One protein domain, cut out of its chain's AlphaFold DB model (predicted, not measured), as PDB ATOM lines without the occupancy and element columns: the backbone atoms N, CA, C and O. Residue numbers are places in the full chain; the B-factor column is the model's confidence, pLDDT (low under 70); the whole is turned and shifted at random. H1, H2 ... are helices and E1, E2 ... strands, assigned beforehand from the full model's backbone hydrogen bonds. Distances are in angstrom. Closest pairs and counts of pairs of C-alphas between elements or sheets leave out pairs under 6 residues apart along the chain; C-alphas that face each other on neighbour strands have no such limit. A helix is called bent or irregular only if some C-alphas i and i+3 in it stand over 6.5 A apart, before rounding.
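AT A GLANCE: This is residues 75 to 202 of the 211 residues of an uncharacterized protein of Propionibacterium sp (UniProt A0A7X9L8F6). A twisted sheet of five strands forms a wall covered on one face by helices: H4 runs along its strands and H2 crosses slantwise over E4 and E5, while the other face has no named helix. H1 lies beyond the sheet, making a corner with H2, and short H3 sits beside the edge strand E5. The printed part has 128 residues, with H1 H2 H3 H4 followed by E1 E2 E3 E4 E5, of mixed class, helices and strands. The sheet is antiparallel, in the order E1 E2 E3 E4 E5. The whole is compact, with a radius of gyration of the C-alphas of 15.2 A and spans of 46 by 32 by 32 A.

HOW THE PARTS SIT: Start at H1, residues 75 to 93, irregular, with C-alphas 81 and 84 8.3 A apart and a kink of 81 degrees near residue 82. Its residues 85 to 92 alone touch H2, residues 98 to 117, at a steep tilt of 56 degrees, opposite ways; the closest C-alphas are those of Ser 92 and Gly 98, 3.5 A apart. H1 is not on the sheet. H2 and H3, residues 124 to 128, only just touch, with 3 pairs of C-alphas within 8 A, the closest Ile 112 and Ala 125 at 7.6 A. H4, residues 134 to 145, touches H2 at a steep tilt of 55 degrees, the same way; the C-alphas of Ala 106 and Ala 140 are closest, 4.2 A apart. H2, H3 and H4 are on the same face of the sheet, at heights of 10.8 A, 4.8 A and 8.2 A. Next comes a meander, each strand the antiparallel neighbour of the one before: E1, residues 150 to 153, E2, 159 to 162, E3, 168 to 176, E4, 179 to 188, and E5, 193 to 201. Look for N 152 and O 160 at 2.9 A, N 161 and O 170 at 2.8 A, N 169 and O 185 at 2.9 A, and N 184 and O 197 at 3.0 A, each within hydrogen-bond range. In H3 and H4 every O i to N i+4 pair is within hydrogen-bond range; in H1 12 of 15 are, in H2 15 of 16.

IN THESE COORDINATES: Find C-alpha 75 at (97.031, 2.808, 20.581), where H1 begins. H2 spans 29.4 A from first to last C-alpha, E4 28.1 A and E5 25.7 A; E5 ends at C-alpha 201, (98.820, 26.611, 21.990).

THE WHOLE: The farthest C-alphas, Val 75 and Gly 190, are 47.1 A apart. The printed part has no cut, and no link is long. Mean pLDDT of the printed part is 77.5, with residues 75 to 100, 102, 119 to 123 and 189 to 192 under 70.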
ATOM      1  N   VAL A  75      96.644   2.142  21.835       47.81
ATOM      2  CA  VAL A  75      97.031   2.808  20.581       47.81
ATOM      3  C   VAL A  75      95.931   2.657  19.532       47.81
ATOM      4  O   VAL A  75      95.563   3.657  18.919       47.81
ATOM      5  N   GLY A  76      95.300   1.487  19.405       50.97
ATOM      6  CA  GLY A  76      94.106   1.311  18.571       50.97
ATOM      7  C   GLY A  76      92.952   2.248  18.955       50.97
ATOM      8  O   GLY A  76      92.394   2.903  18.075       50.97
ATOM      9  N   ASN A  77      92.642   2.427  20.247       54.78
ATOM     10  CA  ASN A  77      91.649   3.422  20.682       54.78
ATOM     11  C   ASN A  77      92.105   4.874  20.460       54.78
ATOM     12  O   ASN A  77      91.295   5.718  20.073       54.78
ATOM     13  N   PHE A  78      93.386   5.197  20.662       53.06
ATOM     14  CA  PHE A  78      93.918   6.525  20.346       53.06
ATOM     15  C   PHE A  78      93.802   6.830  18.848       53.06
ATOM     16  O   PHE A  78      93.328   7.909  18.484       53.06
ATOM     17  N   ILE A  79      94.164   5.876  17.988       51.56
ATOM     18  CA  ILE A  79      94.028   5.984  16.536       51.56
ATOM     19  C   ILE A  79      92.548   6.102  16.174       51.56
ATOM     20  O   ILE A  79      92.186   7.102  15.575       51.56
ATOM     21  N   ARG A  80      91.662   5.195  16.607       51.94
ATOM     22  CA  ARG A  80      90.210   5.269  16.329       51.94
ATOM     23  C   ARG A  80      89.575   6.592  16.771       51.94
ATOM     24  O   ARG A  80      88.734   7.121  16.054       51.94
ATOM     25  N   ASN A  81      89.997   7.177  17.892       53.53
ATOM     26  CA  ASN A  81      89.458   8.458  18.364       53.53
ATOM     27  C   ASN A  81      90.066   9.691  17.669       53.53
ATOM     28  O   ASN A  81      89.428  10.744  17.624       53.53
ATOM     29  N   ASN A  82      91.275   9.580  17.107       49.72
ATOM     30  CA  ASN A  82      92.004  10.688  16.475       49.72
ATOM     31  C   ASN A  82      92.297  10.445  14.982       49.72
ATOM     32  O   ASN A  82      93.091  11.179  14.396       49.72
ATOM     33  N   TRP A  83      91.668   9.448  14.345       52.22
ATOM     34  CA  TRP A  83      92.087   8.929  13.033       52.22
ATOM     35  C   TRP A  83      92.093  10.007  11.958       52.22
ATOM     36  O   TRP A  83      93.021  10.069  11.161       52.22
ATOM     37  N   VAL A  84      91.117  10.917  11.989       58.34
ATOM     38  CA  VAL A  84      91.061  12.036  11.044       58.34
ATOM     39  C   VAL A  84      92.183  13.042  11.305       58.34
ATOM     40  O   VAL A  84      92.778  13.550  10.364       58.34
ATOM     41  N   ASP A  85      92.533  13.320  12.562       56.94
ATOM     42  CA  ASP A  85      93.651  14.212  12.882       56.94
ATOM     43  C   ASP A  85      95.014  13.574  12.559       56.94
ATOM     44  O   ASP A  85      95.950  14.301  12.218       56.94
ATOM     45  N   ILE A  86      95.124  12.242  12.601       59.19
ATOM     46  CA  ILE A  86      96.298  11.467  12.167       59.19
ATOM     47  C   ILE A  86      96.390  11.448  10.636       59.19
ATOM     48  O   ILE A  86      97.410  11.868  10.093       59.19
ATOM     49  N   ALA A  87      95.312  11.086   9.936       59.94
ATOM     50  CA  ALA A  87      95.221  11.121   8.477       59.94
ATOM     51  C   ALA A  87      95.536  12.523   7.935       59.94
ATOM     52  O   ALA A  87      96.379  12.671   7.057       59.94
ATOM     53  N   MET A  88      94.985  13.578   8.545       57.84
ATOM     54  CA  MET A  88      95.312  14.963   8.189       57.84
ATOM     55  C   MET A  88      96.721  15.410   8.606       57.84
ATOM     56  O   MET A  88      97.170  16.461   8.153       57.84
ATOM     57  N   THR A  89      97.441  14.638   9.429       63.19
ATOM     58  CA  THR A  89      98.895  14.798   9.614       63.19
ATOM     59  C   THR A  89      99.655  14.160   8.457       63.19
ATOM     60  O   THR A  89     100.471  14.840   7.847       63.19
ATOM     61  N   ALA A  90      99.364  12.901   8.122       56.16
ATOM     62  CA  ALA A  90     100.019  12.187   7.026       56.16
ATOM     63  C   ALA A  90      99.833  12.929   5.690       56.16
ATOM     64  O   ALA A  90     100.801  13.278   5.021       56.16
ATOM     65  N   VAL A  91      98.591  13.319   5.390       59.69
ATOM     66  CA  VAL A  91      98.231  14.173   4.250       59.69
ATOM     67  C   VAL A  91      98.989  15.506   4.268       59.69
ATOM     68  O   VAL A  91      99.355  15.998   3.207       59.69
ATOM     69  N   SER A  92      99.290  16.082   5.445       54.81
ATOM     70  CA  SER A  92     100.036  17.350   5.552       54.81
ATOM     71  C   SER A  92     101.498  17.295   5.098       54.81
ATOM     72  O   SER A  92     102.072  18.357   4.870       54.81
ATOM     73  N   PHE A  93     102.065  16.100   4.912       55.31
ATOM     74  CA  PHE A  93     103.395  15.905   4.325       55.31
ATOM     75  C   PHE A  93     103.381  15.735   2.798       55.31
ATOM     76  O   PHE A  93     104.437  15.818   2.179       55.31
ATOM     77  N   ILE A  94     102.213  15.549   2.171       59.53
ATOM     78  CA  ILE A  94     102.088  15.533   0.708       59.53
ATOM     79  C   ILE A  94     101.971  16.993   0.234       59.53
ATOM     80  O   ILE A  94     100.978  17.636   0.583       59.53
ATOM     81  N   PRO A  95     102.905  17.543  -0.570       51.78
ATOM     82  CA  PRO A  95     102.945  18.982  -0.869       51.78
ATOM     83  C   PRO A  95     101.644  19.557  -1.450       51.78
ATOM     84  O   PRO A  95     101.244  20.664  -1.098       51.78
ATOM     85  N   VAL A  96     100.954  18.783  -2.294       53.97
ATOM     86  CA  VAL A  96      99.693  19.186  -2.945       53.97
ATOM     87  C   VAL A  96      98.484  19.020  -2.015       53.97
ATOM     88  O   VAL A  96      97.644  19.912  -1.906       53.97
ATOM     89  N   VAL A  97      98.383  17.886  -1.314       53.25
ATOM     90  CA  VAL A  97      97.185  17.530  -0.527       53.25
ATOM     91  C   VAL A  97      97.247  18.098   0.898       53.25
ATOM     92  O   VAL A  97      96.223  18.233   1.569       53.25
ATOM     93  N   GLY A  98      98.420  18.521   1.371       56.44
ATOM     94  CA  GLY A  98      98.604  18.956   2.750       56.44
ATOM     95  C   GLY A  98      97.791  20.180   3.153       56.44
ATOM     96  O   GLY A  98      97.348  20.276   4.301       56.44
ATOM     97  N   VAL A  99      97.478  21.053   2.193       59.72
ATOM     98  CA  VAL A  99      96.537  22.168   2.372       59.72
ATOM     99  C   VAL A  99      95.168  21.669   2.855       59.72
ATOM    100  O   VAL A  99      94.570  22.292   3.733       59.72
ATOM    101  N   VAL A 100      94.697  20.518   2.361       66.44
ATOM    102  CA  VAL A 100      93.428  19.891   2.771       66.44
ATOM    103  C   VAL A 100      93.497  19.446   4.235       66.44
ATOM    104  O   VAL A 100      92.580  19.732   5.009       66.44
ATOM    105  N   GLY A 101      94.617  18.841   4.650       70.31
ATOM    106  CA  GLY A 101      94.874  18.446   6.040       70.31
ATOM    107  C   GLY A 101      94.778  19.618   7.021       70.31
ATOM    108  O   GLY A 101      94.053  19.563   8.023       70.31
ATOM    109  N   TRP A 102      95.438  20.732   6.700       67.31
ATOM    110  CA  TRP A 102      95.349  21.969   7.480       67.31
ATOM    111  C   TRP A 102      93.945  22.594   7.442       67.31
ATOM    112  O   TRP A 102      93.442  23.032   8.483       67.31
ATOM    113  N   ALA A 103      93.284  22.591   6.280       72.75
ATOM    114  CA  ALA A 103      91.938  23.125   6.103       72.75
ATOM    115  C   ALA A 103      90.892  22.382   6.946       72.75
ATOM    116  O   ALA A 103      90.078  23.028   7.605       72.75
ATOM    117  N   TYR A 104      90.938  21.048   7.009       78.38
ATOM    118  CA  TYR A 104      90.013  20.270   7.838       78.38
ATOM    119  C   TYR A 104      90.204  20.538   9.336       78.38
ATOM    120  O   TYR A 104      89.229  20.726  10.067       78.38
ATOM    121  N   ARG A 105      91.455  20.625   9.802       80.88
ATOM    122  CA  ARG A 105      91.773  20.952  11.203       80.88
ATOM    123  C   ARG A 105      91.249  22.329  11.606       80.88
ATOM    124  O   ARG A 105      90.691  22.493  12.690       80.88
ATOM    125  N   ALA A 106      91.380  23.312  10.719       80.12
ATOM    126  CA  ALA A 106      90.773  24.624  10.896       80.12
ATOM    127  C   ALA A 106      89.233  24.554  10.888       80.12
ATOM    128  O   ALA A 106      88.576  25.102  11.776       80.12
ATOM    129  N   TYR A 107      88.652  23.817   9.940       81.38
ATOM    130  CA  TYR A 107      87.209  23.606   9.827       81.38
ATOM    131  C   TYR A 107      86.605  22.928  11.068       81.38
ATOM    132  O   TYR A 107      85.529  23.333  11.501       81.38
ATOM    133  N   ARG A 108      87.293  21.966  11.703       87.12
ATOM    134  CA  ARG A 108      86.869  21.337  12.970       87.12
ATOM    135  C   ARG A 108      86.660  22.366  14.081       87.12
ATOM    136  O   ARG A 108      85.625  22.330  14.746       87.12
ATOM    137  N   LEU A 109      87.583  23.318  14.240       83.31
ATOM    138  CA  LEU A 109      87.459  24.406  15.219       83.31
ATOM    139  C   LEU A 109      86.246  25.300  14.908       83.31
ATOM    140  O   LEU A 109      85.444  25.586  15.797       83.31
ATOM    141  N   VAL A 110      86.048  25.670  13.640       83.69
ATOM    142  CA  VAL A 110      84.884  26.469  13.210       83.69
ATOM    143  C   VAL A 110      83.565  25.694  13.366       83.69
ATOM    144  O   VAL A 110      82.555  26.276  13.763       83.69
ATOM    145  N   ARG A 111      83.553  24.375  13.121       86.25
ATOM    146  CA  ARG A 111      82.383  23.500  13.313       86.25
ATOM    147  C   ARG A 111      81.963  23.445  14.785       86.25
ATOM    148  O   ARG A 111      80.766  23.507  15.045       86.25
ATOM    149  N   ILE A 112      82.906  23.402  15.733       82.44
ATOM    150  CA  ILE A 112      82.603  23.481  17.177       82.44
ATOM    151  C   ILE A 112      81.882  24.797  17.503       82.44
ATOM    152  O   ILE A 112      80.852  24.780  18.178       82.44
ATOM    153  N   VAL A 113      82.371  25.926  16.974       82.44
ATOM    154  CA  VAL A 113      81.735  27.238  17.187       82.44
ATOM    155  C   VAL A 113      80.334  27.291  16.586       82.44
ATOM    156  O   VAL A 113      79.382  27.647  17.278       82.44
ATOM    157  N   ARG A 114      80.179  26.865  15.327       82.12
ATOM    158  CA  ARG A 114      78.883  26.848  14.630       82.12
ATOM    159  C   ARG A 114      77.871  25.889  15.263       82.12
ATOM    160  O   ARG A 114      76.699  26.239  15.342       82.12
ATOM    161  N   GLY A 115      78.304  24.728  15.753       75.81
ATOM    162  CA  GLY A 115      77.437  23.775  16.452       75.81
ATOM    163  C   GLY A 115      76.841  24.361  17.733       75.81
ATOM    164  O   GLY A 115      75.635  24.288  17.940       75.81
ATOM    165  N   ALA A 116      77.659  25.038  18.543       74.19
ATOM    166  CA  ALA A 116      77.193  25.673  19.775       74.19
ATOM    167  C   ALA A 116      76.322  26.925  19.549       74.19
ATOM    168  O   ALA A 116      75.581  27.319  20.453       74.19
ATOM    169  N   MET A 117      76.390  27.566  18.373       70.94
ATOM    170  CA  MET A 117      75.403  28.587  17.986       70.94
ATOM    171  C   MET A 117      74.025  27.967  17.727       70.94
ATOM    172  O   MET A 117      73.023  28.543  18.129       70.94
ATOM    173  N   LYS A 118      73.967  26.768  17.128       72.06
ATOM    174  CA  LYS A 118      72.726  26.028  16.819       72.06
ATOM    175  C   LYS A 118      72.086  25.324  18.034       72.06
ATOM    176  O   LYS A 118      71.473  24.276  17.884       72.06
ATOM    177  N   GLY A 119      72.270  25.842  19.249       58.47
ATOM    178  CA  GLY A 119      71.631  25.301  20.460       58.47
ATOM    179  C   GLY A 119      72.174  23.962  20.986       58.47
ATOM    180  O   GLY A 119      71.766  23.539  22.065       58.47
ATOM    181  N   VAL A 120      73.132  23.313  20.309       60.53
ATOM    182  CA  VAL A 120      73.823  22.137  20.870       60.53
ATOM    183  C   VAL A 120      74.498  22.551  22.182       60.53
ATOM    184  O   VAL A 120      75.241  23.539  22.196       60.53
ATOM    185  N   ARG A 121      74.235  21.801  23.269       55.56
ATOM    186  CA  ARG A 121      74.783  22.038  24.623       55.56
ATOM    187  C   ARG A 121      76.248  22.468  24.530       55.56
ATOM    188  O   ARG A 121      77.031  21.793  23.862       55.56
ATOM    189  N   ALA A 122      76.605  23.569  25.202       59.19
ATOM    190  CA  ALA A 122      77.945  24.157  25.147       59.19
ATOM    191  C   ALA A 122      79.011  23.080  25.397       59.19
ATOM    192  O   ALA A 122      79.172  22.596  26.520       59.19
ATOM    193  N   THR A 123      79.678  22.670  24.315       66.12
ATOM    194  CA  THR A 123      80.499  21.458  24.300       66.12
ATOM    195  C   THR A 123      81.657  21.590  25.280       66.12
ATOM    196  O   THR A 123      82.148  22.692  25.535       66.12
ATOM    197  N   GLN A 124      82.152  20.467  25.804       70.25
ATOM    198  CA  GLN A 124      83.297  20.477  26.724       70.25
ATOM    199  C   GLN A 124      84.528  21.170  26.103       70.25
ATOM    200  O   GLN A 124      85.299  21.822  26.801       70.25
ATOM    201  N   ALA A 125      84.643  21.126  24.770       74.19
ATOM    202  CA  ALA A 125      85.611  21.875  23.972       74.19
ATOM    203  C   ALA A 125      85.489  23.409  24.096       74.19
ATOM    204  O   ALA A 125      86.507  24.094  24.076       74.19
ATOM    205  N   MET A 126      84.280  23.967  24.243       77.50
ATOM    206  CA  MET A 126      84.093  25.397  24.524       77.50
ATOM    207  C   MET A 126      84.434  25.762  25.965       77.50
ATOM    208  O   MET A 126      85.068  26.788  26.186       77.50
ATOM    209  N   LYS A 127      84.036  24.924  26.931       78.94
ATOM    210  CA  LYS A 127      84.282  25.176  28.360       78.94
ATOM    211  C   LYS A 127      85.773  25.102  28.707       78.94
ATOM    212  O   LYS A 127      86.310  26.014  29.326       78.94
ATOM    213  N   ASN A 128      86.448  24.044  28.259       80.88
ATOM    214  CA  ASN A 128      87.833  23.743  28.644       80.88
ATOM    215  C   ASN A 128      88.864  24.254  27.619       80.88
ATOM    216  O   ASN A 128      90.069  24.258  27.884       80.88
ATOM    217  N   GLY A 129      88.393  24.681  26.444       84.06
ATOM    218  CA  GLY A 129      89.214  25.029  25.293       84.06
ATOM    219  C   GLY A 129      89.756  23.809  24.537       84.06
ATOM    220  O   GLY A 129      89.807  22.688  25.041       84.06
ATOM    221  N   VAL A 130      90.200  24.038  23.301       87.31
ATOM    222  CA  VAL A 130      90.791  23.010  22.426       87.31
ATOM    223  C   VAL A 130      92.288  23.250  22.278       87.31
ATOM    224  O   VAL A 130      92.729  24.379  22.073       87.31
ATOM    225  N   ARG A 131      93.100  22.193  22.346       88.44
ATOM    226  CA  ARG A 131      94.532  22.282  22.029       88.44
ATOM    227  C   ARG A 131      94.715  22.244  20.515       88.44
ATOM    228  O   ARG A 131      94.318  21.275  19.883       88.44
ATOM    229  N   ALA A 132      95.336  23.269  19.936       86.44
ATOM    230  CA  ALA A 132      95.647  23.292  18.507       86.44
ATOM    231  C   ALA A 132      96.959  24.038  18.223       86.44
ATOM    232  O   ALA A 132      97.489  24.767  19.068       86.44
ATOM    233  N   THR A 133      97.501  23.880  17.017       86.25
ATOM    234  CA  THR A 133      98.643  24.684  16.568       86.25
ATOM    235  C   THR A 133      98.204  26.118  16.243       86.25
ATOM    236  O   THR A 133      97.025  26.476  16.266       86.25
ATOM    237  N   ARG A 134      99.176  26.998  16.001       83.69
ATOM    238  CA  ARG A 134      98.901  28.415  15.726       83.69
ATOM    239  C   ARG A 134      98.417  28.627  14.298       83.69
ATOM    240  O   ARG A 134      97.483  29.393  14.097       83.69
ATOM    241  N   ALA A 135      98.986  27.888  13.346       83.81
ATOM    242  CA  ALA A 135      98.552  27.894  11.955       83.81
ATOM    243  C   ALA A 135      97.118  27.350  11.788       83.81
ATOM    244  O   ALA A 135      96.337  27.960  11.060       83.81
ATOM    245  N   THR A 136      96.703  26.304  12.528       84.94
ATOM    246  CA  THR A 136      95.291  25.869  12.501       84.94
ATOM    247  C   THR A 136      94.351  26.922  13.082       84.94
ATOM    248  O   THR A 136      93.298  27.152  12.498       84.94
ATOM    249  N   SER A 137      94.722  27.613  14.170       88.00
ATOM    250  CA  SER A 137      93.918  28.733  14.688       88.00
ATOM    251  C   SER A 137      93.858  29.919  13.726       88.00
ATOM    252  O   SER A 137      92.781  30.461  13.512       88.00
ATOM    253  N   TRP A 138      94.973  30.313  13.110       88.69
ATOM    254  CA  TRP A 138      95.008  31.397  12.123       88.69
ATOM    255  C   TRP A 138      94.120  31.095  10.911       88.69
ATOM    256  O   TRP A 138      93.329  31.944  10.488       88.69
ATOM    257  N   LEU A 139      94.186  29.865  10.394       86.50
ATOM    258  CA  LEU A 139      93.356  29.430   9.275       86.50
ATOM    259  C   LEU A 139      91.881  29.324   9.689       86.50
ATOM    260  O   LEU A 139      91.013  29.811   8.966       86.50
ATOM    261  N   ALA A 140      91.590  28.795  10.884       87.06
ATOM    262  CA  ALA A 140      90.239  28.783  11.446       87.06
ATOM    263  C   ALA A 140      89.701  30.208  11.632       87.06
ATOM    264  O   ALA A 140      88.549  30.476  11.311       87.06
ATOM    265  N   GLY A 141      90.548  31.147  12.057       88.12
ATOM    266  CA  GLY A 141      90.242  32.568  12.156       88.12
ATOM    267  C   GLY A 141      89.849  33.171  10.814       88.12
ATOM    268  O   GLY A 141      88.833  33.857  10.731       88.12
ATOM    269  N   ARG A 142      90.581  32.867   9.733       87.81
ATOM    270  CA  ARG A 142      90.206  33.273   8.364       87.81
ATOM    271  C   ARG A 142      88.911  32.611   7.876       87.81
ATOM    272  O   ARG A 142      88.110  33.283   7.235       87.81
ATOM    273  N   MET A 143      88.668  31.340   8.198       84.50
ATOM    274  CA  MET A 143      87.423  30.632   7.847       84.50
ATOM    275  C   MET A 143      86.198  31.131   8.634       84.50
ATOM    276  O   MET A 143      85.086  31.140   8.112       84.50
ATOM    277  N   HIS A 144      86.399  31.544   9.886       87.94
ATOM    278  CA  HIS A 144      85.367  32.058  10.787       87.94
ATOM    279  C   HIS A 144      85.023  33.519  10.494       87.94
ATOM    280  O   HIS A 144      83.853  33.879  10.443       87.94
ATOM    281  N   THR A 145      86.041  34.350  10.245       87.81
ATOM    282  CA  THR A 145      85.876  35.793   9.985       87.81
ATOM    283  C   THR A 145      85.708  36.147   8.506       87.81
ATOM    284  O   THR A 145      85.353  37.276   8.188       87.81
ATOM    285  N   GLY A 146      85.937  35.201   7.594       83.25
ATOM    286  CA  GLY A 146      85.783  35.383   6.151       83.25
ATOM    287  C   GLY A 146      86.917  36.163   5.467       83.25
ATOM    288  O   GLY A 146      87.869  36.650   6.087       83.25
ATOM    289  N   ARG A 147      86.807  36.273   4.132       78.00
ATOM    290  CA  ARG A 147      87.791  36.965   3.276       78.00
ATOM    291  C   ARG A 147      87.800  38.480   3.517       78.00
ATOM    292  O   ARG A 147      88.867  39.041   3.733       78.00
ATOM    293  N   ARG A 148      86.620  39.115   3.562       81.44
ATOM    294  CA  ARG A 148      86.421  40.566   3.779       81.44
ATOM    295  C   ARG A 148      86.387  40.962   5.272       81.44
ATOM    296  O   ARG A 148      85.609  41.826   5.659       81.44
ATOM    297  N   ALA A 149      87.172  40.291   6.115       87.69
ATOM    298  CA  ALA A 149      87.281  40.646   7.532       87.69
ATOM    299  C   ALA A 149      88.191  41.867   7.714       87.69
ATOM    300  O   ALA A 149      89.307  41.876   7.188       87.69
ATOM    301  N   THR A 150      87.771  42.839   8.519       90.88
ATOM    302  CA  THR A 150      88.666  43.905   8.985       90.88
ATOM    303  C   THR A 150      89.650  43.334  10.006       90.88
ATOM    304  O   THR A 150      89.355  42.343  10.680       90.88
ATOM    305  N   THR A 151      90.853  43.909  10.094       91.62
ATOM    306  CA  THR A 151      91.860  43.523  11.096       91.62
ATOM    307  C   THR A 151      92.252  44.744  11.919       91.62
ATOM    308  O   THR A 151      92.591  45.774  11.351       91.62
ATOM    309  N   GLN A 152      92.217  44.623  13.242       91.38
ATOM    310  CA  GLN A 152      92.576  45.666  14.205       91.38
ATOM    311  C   GLN A 152      93.647  45.122  15.158       91.38
ATOM    312  O   GLN A 152      93.617  43.940  15.508       91.38
ATOM    313  N   LEU A 153      94.595  45.954  15.597       90.88
ATOM    314  CA  LEU A 153      95.464  45.608  16.726       90.88
ATOM    315  C   LEU A 153      94.832  46.117  18.023       90.88
ATOM    316  O   LEU A 153      94.486  47.288  18.133       90.88
ATOM    317  N   ALA A 154      94.718  45.243  19.018       85.81
ATOM    318  CA  ALA A 154      94.398  45.647  20.379       85.81
ATOM    319  C   ALA A 154      95.656  46.119  21.124       85.81
ATOM    320  O   ALA A 154      96.775  45.707  20.813       85.81
ATOM    321  N   ARG A 155      95.450  46.912  22.183       83.81
ATOM    322  CA  ARG A 155      96.494  47.496  23.050       83.81
ATOM    323  C   ARG A 155      97.490  46.477  23.635       83.81
ATOM    324  O   ARG A 155      98.597  46.844  23.998       83.81
ATOM    325  N   ASN A 156      97.118  45.198  23.705       79.69
ATOM    326  CA  ASN A 156      97.968  44.087  24.155       79.69
ATOM    327  C   ASN A 156      98.725  43.366  23.013       79.69
ATOM    328  O   ASN A 156      99.185  42.239  23.200       79.69
ATOM    329  N   GLY A 157      98.798  43.961  21.817       82.56
ATOM    330  CA  GLY A 157      99.445  43.384  20.633       82.56
ATOM    331  C   GLY A 157      98.646  42.276  19.933       82.56
ATOM    332  O   GLY A 157      99.136  41.681  18.973       82.56
ATOM    333  N   ALA A 158      97.419  41.973  20.376       87.12
ATOM    334  CA  ALA A 158      96.580  40.973  19.722       87.12
ATOM    335  C   ALA A 158      96.028  41.499  18.389       87.12
ATOM    336  O   ALA A 158      95.381  42.544  18.359       87.12
ATOM    337  N   LYS A 159      96.192  40.738  17.302       92.12
ATOM    338  CA  LYS A 159      95.485  40.992  16.041       92.12
ATOM    339  C   LYS A 159      94.075  40.410  16.150       92.12
ATOM    340  O   LYS A 159      93.911  39.196  16.261       92.12
ATOM    341  N   TRP A 160      93.070  41.269  16.107       92.94
ATOM    342  CA  TRP A 160      91.663  40.905  16.018       92.94
ATOM    343  C   TRP A 160      91.216  40.955  14.565       92.94
ATOM    344  O   TRP A 160      91.422  41.963  13.898       92.94
ATOM    345  N   ARG A 161      90.595  39.885  14.068       93.94
ATOM    346  CA  ARG A 161      89.829  39.897  12.817       93.94
ATOM    347  C   ARG A 161      88.345  39.942  13.144       93.94
ATOM    348  O   ARG A 161      87.902  39.154  13.975       93.94
ATOM    349  N   THR A 162      87.594  40.785  12.448       93.38
ATOM    350  CA  THR A 162      86.139  40.928  12.597       93.38
ATOM    351  C   THR A 162      85.477  40.761  11.233       93.38
ATOM    352  O   THR A 162      85.856  41.421  10.267       93.38
ATOM    353  N   HIS A 163      84.510  39.849  11.121       90.25
ATOM    354  CA  HIS A 163      83.714  39.676   9.903       90.25
ATOM    355  C   HIS A 163      82.850  40.918   9.636       90.25
ATOM    356  O   HIS A 163      82.442  41.609  10.566       90.25
ATOM    357  N   ARG A 164      82.505  41.166   8.365       89.12
ATOM    358  CA  ARG A 164      81.735  42.344   7.917       89.12
ATOM    359  C   ARG A 164      80.415  42.575   8.673       89.12
ATOM    360  O   ARG A 164      79.996  43.715   8.795       89.12
ATOM    361  N   ASN A 165      79.769  41.518   9.169       85.88
ATOM    362  CA  ASN A 165      78.522  41.619   9.945       85.88
ATOM    363  C   ASN A 165      78.716  41.963  11.437       85.88
ATOM    364  O   ASN A 165      77.738  41.948  12.173       85.88
ATOM    365  N   GLY A 166      79.949  42.171  11.909       86.00
ATOM    366  CA  GLY A 166      80.239  42.502  13.308       86.00
ATOM    367  C   GLY A 166      80.005  41.380  14.329       86.00
ATOM    368  O   GLY A 166      80.218  41.619  15.509       86.00
ATOM    369  N   ILE A 167      79.594  40.176  13.904       88.75
ATOM    370  CA  ILE A 167      79.227  39.068  14.807       88.75
ATOM    371  C   ILE A 167      80.382  38.087  15.026       88.75
ATOM    372  O   ILE A 167      80.573  37.579  16.130       88.75
ATOM    373  N   TYR A 168      81.148  37.773  13.978       90.75
ATOM    374  CA  TYR A 168      82.224  36.781  14.050       90.75
ATOM    375  C   TYR A 168      83.577  37.447  14.258       90.75
ATOM    376  O   TYR A 168      84.018  38.225  13.408       90.75
ATOM    377  N   HIS A 169      84.277  37.067  15.327       93.75
ATOM    378  CA  HIS A 169      85.615  37.569  15.621       93.75
ATOM    379  C   HIS A 169      86.627  36.438  15.811       93.75
ATOM    380  O   HIS A 169      86.304  35.332  16.248       93.75
ATOM    381  N   TRP A 170      87.886  36.725  15.506       94.25
ATOM    382  CA  TRP A 170      89.025  35.890  15.868       94.25
ATOM    383  C   TRP A 170      90.097  36.761  16.499       94.25
ATOM    384  O   TRP A 170      90.482  37.774  15.918       94.25
ATOM    385  N   ARG A 171      90.618  36.341  17.651       93.69
ATOM    386  CA  ARG A 171      91.783  36.971  18.273       93.69
ATOM    387  C   ARG A 171      93.008  36.101  18.052       93.69
ATOM    388  O   ARG A 171      92.984  34.919  18.399       93.69
ATOM    389  N   SER A 172      94.095  36.698  17.571       91.31
ATOM    390  CA  SER A 172      95.384  36.025  17.437       91.31
ATOM    391  C   SER A 172      95.883  35.443  18.766       91.31
ATOM    392  O   SER A 172      95.474  35.878  19.848       91.31
ATOM    393  N   PRO A 173      96.800  34.462  18.722       90.12
ATOM    394  CA  PRO A 173      97.416  33.933  19.929       90.12
ATOM    395  C   PRO A 173      98.148  35.015  20.735       90.12
ATOM    396  O   PRO A 173      98.996  35.722  20.195       90.12
ATOM    397  N   VAL A 174      97.875  35.095  22.037       88.94
ATOM    398  CA  VAL A 174      98.589  35.964  22.992       88.94
ATOM    399  C   VAL A 174      99.034  35.132  24.195       88.94
ATOM    400  O   VAL A 174      98.404  34.120  24.518       88.94
ATOM    401  N   LYS A 175     100.126  35.532  24.856       88.25
ATOM    402  CA  LYS A 175     100.566  34.941  26.128       88.25
ATOM    403  C   LYS A 175      99.550  35.289  27.229       88.25
ATOM    404  O   LYS A 175      99.325  36.460  27.506       88.25
ATOM    405  N   LYS A 176      98.959  34.276  27.866       83.06
ATOM    406  CA  LYS A 176      98.064  34.394  29.026       83.06
ATOM    407  C   LYS A 176      98.636  33.527  30.151       83.06
ATOM    408  O   LYS A 176      98.494  32.303  30.143       83.06
ATOM    409  N   GLY A 177      99.364  34.163  31.071       84.69
ATOM    410  CA  GLY A 177     100.151  33.472  32.098       84.69
ATOM    411  C   GLY A 177     101.184  32.507  31.477       84.69
ATOM    412  O   GLY A 177     101.960  32.934  30.614       84.69
ATOM    413  N   PRO A 178     101.199  31.214  31.859       82.94
ATOM    414  CA  PRO A 178     102.151  30.229  31.337       82.94
ATOM    415  C   PRO A 178     101.808  29.692  29.933       82.94
ATOM    416  O   PRO A 178     102.601  28.956  29.347       82.94
ATOM    417  N   ARG A 179     100.629  30.014  29.378       84.81
ATOM    418  CA  ARG A 179     100.107  29.425  28.128       84.81
ATOM    419  C   ARG A 179      99.936  30.488  27.040       84.81
ATOM    420  O   ARG A 179      99.854  31.678  27.323       84.81
ATOM    421  N   TYR A 180      99.864  30.059  25.781       89.94
ATOM    422  CA  TYR A 180      99.448  30.917  24.667       89.94
ATOM    423  C   TYR A 180      98.019  30.551  24.270       89.94
ATOM    424  O   TYR A 180      97.718  29.366  24.136       89.94
ATOM    425  N   SER A 181      97.152  31.541  24.059       90.88
ATOM    426  CA  SER A 181      95.751  31.303  23.689       90.88
ATOM    427  C   SER A 181      95.236  32.278  22.634       90.88
ATOM    428  O   SER A 181      95.395  33.493  22.784       90.88
ATOM    429  N   SER A 182      94.576  31.743  21.610       92.75
ATOM    430  CA  SER A 182      93.736  32.478  20.653       92.75
ATOM    431  C   SER A 182      92.270  32.132  20.886       92.75
ATOM    432  O   SER A 182      91.980  31.137  21.549       92.75
ATOM    433  N   ASN A 183      91.353  32.931  20.346       92.75
ATOM    434  CA  ASN A 183      89.922  32.690  20.501       92.75
ATOM    435  C   ASN A 183      89.191  32.784  19.157       92.75
ATOM    436  O   ASN A 183      89.530  33.626  18.323       92.75
ATOM    437  N   LEU A 184      88.161  31.953  18.987       92.75
ATOM    438  CA  LEU A 184      87.106  32.134  17.988       92.75
ATOM    439  C   LEU A 184      85.835  32.557  18.721       92.75
ATOM    440  O   LEU A 184      85.323  31.815  19.561       92.75
ATOM    441  N   GLU A 185      85.352  33.755  18.423       92.06
ATOM    442  CA  GLU A 185      84.311  34.428  19.195       92.06
ATOM    443  C   GLU A 185      83.106  34.753  18.311       92.06
ATOM    444  O   GLU A 185      83.223  34.976  17.100       92.06
ATOM    445  N   VAL A 186      81.931  34.731  18.930       89.25
ATOM    446  CA  VAL A 186      80.648  35.121  18.349       89.25
ATOM    447  C   VAL A 186      80.003  36.091  19.325       89.25
ATOM    448  O   VAL A 186      79.795  35.730  20.487       89.25
ATOM    449  N   HIS A 187      79.704  37.297  18.853       85.81
ATOM    450  CA  HIS A 187      79.052  38.357  19.612       85.81
ATOM    451  C   HIS A 187      77.757  38.789  18.927       85.81
ATOM    452  O   HIS A 187      77.761  39.204  17.775       85.81
ATOM    453  N   GLN A 188      76.648  38.755  19.655       73.19
ATOM    454  CA  GLN A 188      75.402  39.399  19.271       73.19
ATOM    455  C   GLN A 188      74.590  39.660  20.539       73.19
ATOM    456  O   GLN A 188      74.258  38.726  21.274       73.19
ATOM    457  N   ARG A 189      74.277  40.935  20.793       62.41
ATOM    458  CA  ARG A 189      73.625  41.383  22.033       62.41
ATOM    459  C   ARG A 189      72.292  42.098  21.783       62.41
ATOM    460  O   ARG A 189      72.017  43.138  22.360       62.41
ATOM    461  N   GLY A 190      71.481  41.490  20.918       66.56
ATOM    462  CA  GLY A 190      70.037  41.367  21.141       66.56
ATOM    463  C   GLY A 190      69.785  40.018  21.824       66.56
ATOM    464  O   GLY A 190      70.621  39.584  22.621       66.56
ATOM    465  N   HIS A 191      68.721  39.301  21.464       63.44
ATOM    466  CA  HIS A 191      68.433  37.971  22.016       63.44
ATOM    467  C   HIS A 191      69.140  36.826  21.259       63.44
ATOM    468  O   HIS A 191      68.918  36.652  20.067       63.44
ATOM    469  N   HIS A 192      69.953  35.960  21.877       62.88
ATOM    470  CA  HIS A 192      71.184  36.287  22.620       62.88
ATOM    471  C   HIS A 192      72.308  35.359  22.106       62.88
ATOM    472  O   HIS A 192      72.183  34.138  22.231       62.88
ATOM    473  N   LEU A 193      73.425  35.875  21.564       70.81
ATOM    474  CA  LEU A 193      74.527  35.024  21.076       70.81
ATOM    475  C   LEU A 193      75.903  35.485  21.572       70.81
ATOM    476  O   LEU A 193      76.573  36.323  20.977       70.81
ATOM    477  N   HIS A 194      76.366  34.839  22.640       76.69
ATOM    478  CA  HIS A 194      77.758  34.887  23.078       76.69
ATOM    479  C   HIS A 194      78.337  33.471  23.069       76.69
ATOM    480  O   HIS A 194      77.837  32.576  23.759       76.69
ATOM    481  N   ARG A 195      79.382  33.245  22.265       86.81
ATOM    482  CA  ARG A 195      80.171  32.003  22.254       86.81
ATOM    483  C   ARG A 195      81.646  32.353  22.145       86.81
ATOM    484  O   ARG A 195      82.021  33.165  21.307       86.81
ATOM    485  N   ASN A 196      82.475  31.713  22.961       89.62
ATOM    486  CA  ASN A 196      83.918  31.912  22.956       89.62
ATOM    487  C   ASN A 196      84.609  30.547  22.999       89.62
ATOM    488  O   ASN A 196      84.539  29.848  24.007       89.62
ATOM    489  N   LEU A 197      85.233  30.143  21.893       90.31
ATOM    490  CA  LEU A 197      86.071  28.951  21.851       90.31
ATOM    491  C   LEU A 197      87.521  29.361  22.085       90.31
ATOM    492  O   LEU A 197      88.179  29.902  21.193       90.31
ATOM    493  N   HIS A 198      88.026  29.050  23.274       91.06
ATOM    494  CA  HIS A 198      89.439  29.182  23.594       91.06
ATOM    495  C   HIS A 198      90.259  28.096  22.892       91.06
ATOM    496  O   HIS A 198      89.962  26.906  22.995       91.06
ATOM    497  N   ILE A 199      91.331  28.496  22.214       92.12
ATOM    498  CA  ILE A 199      92.279  27.592  21.566       92.12
ATOM    499  C   ILE A 199      93.637  27.757  22.247       92.12
ATOM    500  O   ILE A 199      94.237  28.833  22.222       92.12
ATOM    501  N   ILE A 200      94.122  26.685  22.867       91.62
ATOM    502  CA  ILE A 200      95.364  26.642  23.641       91.62
ATOM    503  C   ILE A 200      96.507  26.165  22.742       91.62
ATOM    504  O   ILE A 200      96.405  25.139  22.067       91.62
ATOM    505  N   HIS A 201      97.626  26.884  22.781       88.56
ATOM    506  CA  HIS A 201      98.820  26.611  21.990       88.56
ATOM    507  C   HIS A 201     100.026  26.274  22.862       88.56
ATOM    508  O   HIS A 201     100.200  26.814  23.958       88.56
ATOM    509  N   ARG A 202     100.933  25.462  22.306       84.00
ATOM    510  CA  ARG A 202     102.294  25.303  22.835       84.00
ATOM    511  C   ARG A 202     103.051  26.649  22.795       84.00
ATOM    512  O   ARG A 202     102.705  27.555  22.023       84.00
TER     513      ARG A 202